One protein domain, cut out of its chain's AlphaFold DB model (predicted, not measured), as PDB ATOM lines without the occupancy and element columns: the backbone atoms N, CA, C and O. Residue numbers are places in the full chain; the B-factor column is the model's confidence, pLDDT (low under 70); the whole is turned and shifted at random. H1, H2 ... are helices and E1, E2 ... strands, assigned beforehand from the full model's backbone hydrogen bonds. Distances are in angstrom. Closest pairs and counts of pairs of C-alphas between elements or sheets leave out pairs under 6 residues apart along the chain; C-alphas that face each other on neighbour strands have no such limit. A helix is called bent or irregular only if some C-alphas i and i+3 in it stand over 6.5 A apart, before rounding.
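AT A GLANCE: This is residues 31 to 78 of the 82 residues of an uncharacterized protein of Rhodobacterales bacterium 12-65-15 (UniProt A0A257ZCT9). A small two-stranded hairpin, E1 and E2, has one helix, H1, packed over one of its faces, mostly by E2; residues 44 to 51 of H1 make this contact, and the far end of the helix runs out past the strands. The stretch before the helix begins with residues 31 to 32 paired along E2, on the side away from E1, then loops out and turns back to reach H1. The printed part has 48 residues with one named helix and two named strands, in the order H1, E1, E2; the strands are antiparallel, and the class is mixed, with 22 residues in named elements, under half of those printed. The whole is compact, with a radius of gyration of the C-alphas of 9.8 A and spans of 29 by 24 by 15 A.

HOW THE PARTS SIT: The sheet consists of E1, residues 67 to 69, and E2, residues 74 to 77. These strands form a hairpin over a tight link of 4 residues, antiparallel, with 143 degrees between their directions. The C-alphas of Phe 68 and Trp 75 face each other at 4.5 A. N 69 and O 74 are within hydrogen-bond range at 2.8 A, and so are N 67 and O 76 at 3.1 A. Residues 31 to 32 form a short antiparallel pairing with residues 75 to 76 of E2. The helix H1, residues 44 to 58, comes nearest to E2 at the C-alphas of Ala 47 and Trp 75, 6.3 A apart. The closest C-alphas of H1 and E1 are those of Gly 44 and Phe 68, 7.7 A apart. Centre to centre, H1 is 10.8 A from E2 and 14.9 A from E1. In H1, 9 of 11 O i to N i+4 pairs are within hydrogen-bond range.

IN THESE COORDINATES: E1 measures 6.2 A from first to last C-alpha. E2 measures 9.8 A and ends at C-alpha 77, at (529.878, 622.526, 463.698). H1 starts at C-alpha 44, at (522.115, 616.202, 467.215), and ends at C-alpha 58, at (537.788, 621.866, 475.520), 18.6 A away. H1 is irregular: C-alphas 54 and 57 are 9.3 A apart.

THE WHOLE: The two C-alphas farthest apart are those of Ala 57 and Ala 71, at 29.9 A, while those of Arg 31 and Pro 78, the first and last printed residues, are 8.5 A apart. The printed part has no cut. The link from H1 to E1 is short, with 8 residues. Residues 31 to 43 hold no named element. The mean pLDDT of the printed part is 93.7, and no printed residue is under 70.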
ATOM      1  N   ARG A  31     533.254 618.406 461.172       94.88
ATOM      2  CA  ARG A  31     532.225 617.499 460.652       94.88
ATOM      3  C   ARG A  31     532.331 616.169 461.377       94.88
ATOM      4  O   ARG A  31     533.433 615.647 461.514       94.88
ATOM      5  N   VAL A  32     531.203 615.636 461.837       94.75
ATOM      6  CA  VAL A  32     531.171 614.361 462.563       94.75
ATOM      7  C   VAL A  32     530.180 613.381 461.947       94.75
ATOM      8  O   VAL A  32     529.063 613.752 461.578       94.75
ATOM      9  N   SER A  33     530.595 612.117 461.899       92.50
ATOM     10  CA  SER A  33     529.797 610.942 461.535       92.50
ATOM     11  C   SER A  33     529.819 609.911 462.672       92.50
ATOM     12  O   SER A  33     530.673 609.972 463.566       92.50
ATOM     13  N   ASN A  34     528.872 608.973 462.676       87.50
ATOM     14  CA  ASN A  34     528.746 607.962 463.723       87.50
ATOM     15  C   ASN A  34     529.585 606.725 463.388       87.50
ATOM     16  O   ASN A  34     529.057 605.716 462.932       87.50
ATOM     17  N   ALA A  35     530.907 606.807 463.564       81.44
ATOM     18  CA  ALA A  35     531.818 605.673 463.347       81.44
ATOM     19  C   ALA A  35     531.672 604.995 461.961       81.44
ATOM     20  O   ALA A  35     531.833 603.786 461.828       81.44
ATOM     21  N   GLY A  36     531.377 605.788 460.924       77.06
ATOM     22  CA  GLY A  36     531.142 605.308 459.558       77.06
ATOM     23  C   GLY A  36     529.666 605.199 459.163       77.06
ATOM     24  O   GLY A  36     529.379 605.050 457.978       77.06
ATOM     25  N   GLU A  37     528.736 605.342 460.108       85.38
ATOM     26  CA  GLU A  37     527.303 605.474 459.835       85.38
ATOM     27  C   GLU A  37     526.883 606.949 459.744       85.38
ATOM     28  O   GLU A  37     527.404 607.823 460.449       85.38
ATOM     29  N   ALA A  38     525.922 607.228 458.864       87.00
ATOM     30  CA  ALA A  38     525.314 608.546 458.744       87.00
ATOM     31  C   ALA A  38     524.406 608.829 459.951       87.00
ATOM     32  O   ALA A  38     523.611 607.981 460.353       87.00
ATOM     33  N   PHE A  39     524.490 610.043 460.491       94.44
ATOM     34  CA  PHE A  39     523.513 610.538 461.454       94.44
ATOM     35  C   PHE A  39     522.171 610.824 460.774       94.44
ATOM     36  O   PHE A  39     522.095 611.112 459.578       94.44
ATOM     37  N   GLY A  40     521.107 610.823 461.570       94.94
ATOM     38  CA  GLY A  40     519.837 611.445 461.239       94.94
ATOM     39  C   GLY A  40     519.744 612.906 461.709       94.94
ATOM     40  O   GLY A  40     520.510 613.364 462.569       94.94
ATOM     41  N   PRO A  41     518.744 613.656 461.210       93.94
ATOM     42  CA  PRO A  41     518.477 615.026 461.653       93.94
ATOM     43  C   PRO A  41     518.028 615.112 463.122       93.94
ATOM     44  O   PRO A  41     518.135 616.172 463.730       93.94
ATOM     45  N   SER A  42     517.534 614.015 463.702       94.38
ATOM     46  CA  SER A  42     517.173 613.904 465.122       94.38
ATOM     47  C   SER A  42     518.372 613.689 466.046       94.38
ATOM     48  O   SER A  42     518.242 613.833 467.261       94.38
ATOM     49  N   ASP A  43     519.543 613.363 465.500       96.62
ATOM     50  CA  ASP A  43     520.634 612.776 466.283       96.62
ATOM     51  C   ASP A  43     521.627 613.815 466.807       96.62
ATOM     52  O   ASP A  43     522.731 613.473 467.231       96.62
ATOM     53  N   GLY A  44     521.236 615.093 466.832       94.94
ATOM     54  CA  GLY A  44     522.115 616.202 467.215       94.94
ATOM     55  C   GLY A  44     522.776 616.015 468.580       94.94
ATOM     56  O   GLY A  44     523.960 616.296 468.739       94.94
ATOM     57  N   ALA A  45     522.064 615.447 469.557       96.25
ATOM     58  CA  ALA A  45     522.643 615.155 470.868       96.25
ATOM     59  C   ALA A  45     523.730 614.065 470.814       96.25
ATOM     60  O   ALA A  45     524.719 614.146 471.540       96.25
ATOM     61  N   ALA A  46     523.562 613.035 469.980       96.56
ATOM     62  CA  ALA A  46     524.572 611.993 469.802       96.56
ATOM     63  C   ALA A  46     525.785 612.541 469.042       96.56
ATOM     64  O   ALA A  46     526.918 612.383 469.497       96.56
ATOM     65  N   ALA A  47     525.535 613.282 467.963       96.81
ATOM     66  CA  ALA A  47     526.565 613.965 467.201       96.81
ATOM     67  C   ALA A  47     527.388 614.928 468.064       96.81
ATOM     68  O   ALA A  47     528.607 614.979 467.927       96.81
ATOM     69  N   ARG A  48     526.750 615.655 468.991       96.31
ATOM     70  CA  ARG A  48     527.440 616.559 469.919       96.31
ATOM     71  C   ARG A  48     528.423 615.814 470.812       96.31
ATOM     72  O   ARG A  48     529.561 616.241 470.938       96.31
ATOM     73  N   ARG A  49     528.026 614.665 471.365       96.00
ATOM     74  CA  ARG A  49     528.922 613.837 472.192       96.00
ATOM     75  C   ARG A  49     530.126 613.335 471.401       96.00
ATOM     76  O   ARG A  49     531.234 613.338 471.925       96.00
ATOM     77  N   VAL A  50     529.917 612.930 470.146       96.06
ATOM     78  CA  VAL A  50     531.015 612.534 469.253       96.06
ATOM     79  C   VAL A  50     531.940 613.720 468.976       96.06
ATOM     80  O   VAL A  50     533.154 613.572 469.067       96.06
ATOM     81  N   ALA A  51     531.385 614.901 468.702       95.56
ATOM     82  CA  ALA A  51     532.160 616.119 468.489       95.56
ATOM     83  C   ALA A  51     532.983 616.515 469.725       95.56
ATOM     84  O   ALA A  51     534.177 616.772 469.606       95.56
ATOM     85  N   ASP A  52     532.384 616.494 470.917       96.88
ATOM     86  CA  ASP A  52     533.093 616.767 472.170       96.88
ATOM     87  C   ASP A  52     534.216 615.746 472.411       96.88
ATOM     88  O   ASP A  52     535.329 616.128 472.769       96.88
ATOM     89  N   ALA A  53     533.973 614.459 472.140       95.81
ATOM     90  CA  ALA A  53     535.002 613.425 472.246       95.81
ATOM     91  C   ALA A  53     536.166 613.645 471.262       95.81
ATOM     92  O   ALA A  53     537.321 613.439 471.632       95.81
ATOM     93  N   GLN A  54     535.885 614.097 470.034       94.06
ATOM     94  CA  GLN A  54     536.916 614.436 469.048       94.06
ATOM     95  C   GLN A  54     537.714 615.692 469.434       94.06
ATOM     96  O   GLN A  54     538.916 615.750 469.185       94.06
ATOM     97  N   CYS A  55     537.072 616.678 470.067       94.25
ATOM     98  CA  CYS A  55     537.709 617.923 470.503       94.25
ATOM     99  C   CYS A  55     538.412 617.837 471.870       94.25
ATOM    100  O   CYS A  55     539.150 618.749 472.251       94.25
ATOM    101  N   GLY A  56     538.207 616.755 472.622       94.88
ATOM    102  CA  GLY A  56     538.834 616.542 473.923       94.88
ATOM    103  C   GLY A  56     538.319 617.499 475.004       94.88
ATOM    104  O   GLY A  56     537.171 617.930 474.987       94.88
ATOM    105  N   ALA A  57     539.173 617.839 475.974       94.44
ATOM    106  CA  ALA A  57     538.766 618.535 477.203       94.44
ATOM    107  C   ALA A  57     538.116 619.914 476.988       94.44
ATOM    108  O   ALA A  57     537.380 620.380 477.854       94.44
ATOM    109  N   LYS A  58     538.390 620.571 475.857       91.62
ATOM    110  CA  LYS A  58     537.788 621.866 475.520       91.62
ATOM    111  C   LYS A  58     536.401 621.747 474.885       91.62
ATOM    112  O   LYS A  58     535.630 622.698 474.953       91.62
ATOM    113  N   GLY A  59     536.075 620.583 474.323       95.50
ATOM    114  CA  GLY A  59     534.805 620.329 473.650       95.50
ATOM    115  C   GLY A  59     534.643 621.076 472.325       95.50
ATOM    116  O   GLY A  59     535.535 621.790 471.855       95.50
ATOM    117  N   VAL A  60     533.488 620.877 471.693       96.38
ATOM    118  CA  VAL A  60     533.131 621.569 470.450       96.38
ATOM    119  C   VAL A  60     532.574 622.965 470.745       96.38
ATOM    120  O   VAL A  60     531.752 623.160 471.647       96.38
ATOM    121  N   ASN A  61     532.990 623.944 469.947       95.50
ATOM    122  CA  ASN A  61     532.470 625.302 469.946       95.50
ATOM    123  C   ASN A  61     531.134 625.350 469.184       95.50
ATOM    124  O   ASN A  61     531.069 625.678 467.997       95.50
ATOM    125  N   SER A  62     530.066 624.952 469.874       92.94
ATOM    126  CA  SER A  62     528.713 624.930 469.315       92.94
ATOM    127  C   SER A  62     528.138 626.319 469.070       92.94
ATOM    128  O   SER A  62     528.377 627.251 469.835       92.94
ATOM    129  N   SER A  63     527.286 626.424 468.059       91.94
ATOM    130  CA  SER A  63     526.666 627.667 467.618       91.94
ATOM    131  C   SER A  63     525.219 627.457 467.170       91.94
ATOM    132  O   SER A  63     524.783 626.343 466.891       91.94
ATOM    133  N   ILE A  64     524.478 628.552 466.992       93.94
ATOM    134  CA  ILE A  64     523.149 628.509 466.355       93.94
ATOM    135  C   ILE A  64     523.190 628.071 464.878       93.94
ATOM    136  O   ILE A  64     522.143 627.859 464.274       93.94
ATOM    137  N   TYR A  65     524.384 627.967 464.286       94.81
ATOM    138  CA  TYR A  65     524.604 627.550 462.899       94.81
ATOM    139  C   TYR A  65     525.025 626.078 462.777       94.81
ATOM    140  O   TYR A  65     525.317 625.606 461.668       94.81
ATOM    141  N   ASP A  66     525.070 625.358 463.900       95.19
ATOM    142  CA  ASP A  66     525.273 623.916 463.920       95.19
ATOM    143  C   ASP A  66     524.111 623.254 463.189       95.19
ATOM    144  O   ASP A  66     522.940 623.581 463.401       95.19
ATOM    145  N   ARG A  67     524.431 622.349 462.269       96.38
ATOM    146  CA  ARG A  67     523.424 621.834 461.343       96.38
ATOM    147  C   ARG A  67     523.722 620.419 460.906       96.38
ATOM    148  O   ARG A  67     524.876 620.033 460.731       96.38
ATOM    149  N   PHE A  68     522.646 619.697 460.643       96.88
ATOM    150  CA  PHE A  68     522.696 618.443 459.919       96.88
ATOM    151  C   PHE A  68     522.818 618.708 458.413       96.88
ATOM    152  O   PHE A  68     521.976 619.388 457.819       96.88
ATOM    153  N   ASP A  69     523.859 618.161 457.797       95.06
ATOM    154  CA  ASP A  69     524.062 618.166 456.355       95.06
ATOM    155  C   ASP A  69     523.334 616.965 455.741       95.06
ATOM    156  O   ASP A  69     523.810 615.833 455.771       95.06
ATOM    157  N   ARG A  70     522.145 617.212 455.178       92.88
ATOM    158  CA  ARG A  70     521.309 616.160 454.575       92.88
ATOM    159  C   ARG A  70     521.965 615.469 453.380       92.88
ATOM    160  O   ARG A  70     521.535 614.375 453.035       92.88
ATOM    161  N   ALA A  71     522.940 616.107 452.732       91.88
ATOM    162  CA  ALA A  71     523.610 615.521 451.579       91.88
ATOM    163  C   ALA A  71     524.636 614.464 452.005       91.88
ATOM    164  O   ALA A  71     524.788 613.461 451.314       91.88
ATOM    165  N   THR A  72     525.317 614.678 453.136       90.94
ATOM    166  CA  THR A  72     526.381 613.780 453.616       90.94
ATOM    167  C   THR A  72     525.970 612.917 454.805       90.94
ATOM    168  O   THR A  72     526.647 611.939 455.105       90.94
ATOM    169  N   GLY A  73     524.864 613.241 455.480       93.75
ATOM    170  CA  GLY A  73     524.473 612.554 456.709       93.75
ATOM    171  C   GLY A  73     525.366 612.906 457.901       93.75
ATOM    172  O   GLY A  73     525.446 612.146 458.864       93.75
ATOM    173  N   GLU A  74     526.060 614.041 457.847       95.88
ATOM    174  CA  GLU A  74     526.970 614.494 458.899       95.88
ATOM    175  C   GLU A  74     526.365 615.638 459.705       95.88
ATOM    176  O   GLU A  74     525.542 616.417 459.221       95.88
ATOM    177  N   TRP A  75     526.852 615.803 460.929       96.12
ATOM    178  CA  TRP A  75     526.650 617.038 461.675       96.12
ATOM    179  C   TRP A  75     527.848 617.961 461.494       96.12
ATOM    180  O   TRP A  75     528.996 617.542 461.633       96.12
ATOM    181  N   VAL A  76     527.566 619.223 461.184       96.12
ATOM    182  CA  VAL A  76     528.566 620.253 460.915       96.12
ATOM    183  C   VAL A  76     528.510 621.304 462.013       96.12
ATOM    184  O   VAL A  76     527.479 621.952 462.194       96.12
ATOM    185  N   TYR A  77     529.642 621.513 462.675       96.25
ATOM    186  CA  TYR A  77     529.878 622.526 463.698       96.25
ATOM    187  C   TYR A  77     530.817 623.596 463.127       96.25
ATOM    188  O   TYR A  77     532.032 623.382 463.082       96.25
ATOM    189  N   PRO A  78     530.298 624.746 462.651       94.94
ATOM    190  CA  PRO A  78     531.118 625.780 462.015       94.94
ATOM    191  C   PRO A  78     532.212 626.357 462.914       94.94
ATOM    192  O   PRO A  78     533.234 626.796 462.400       94.94
TER     193      PRO A  78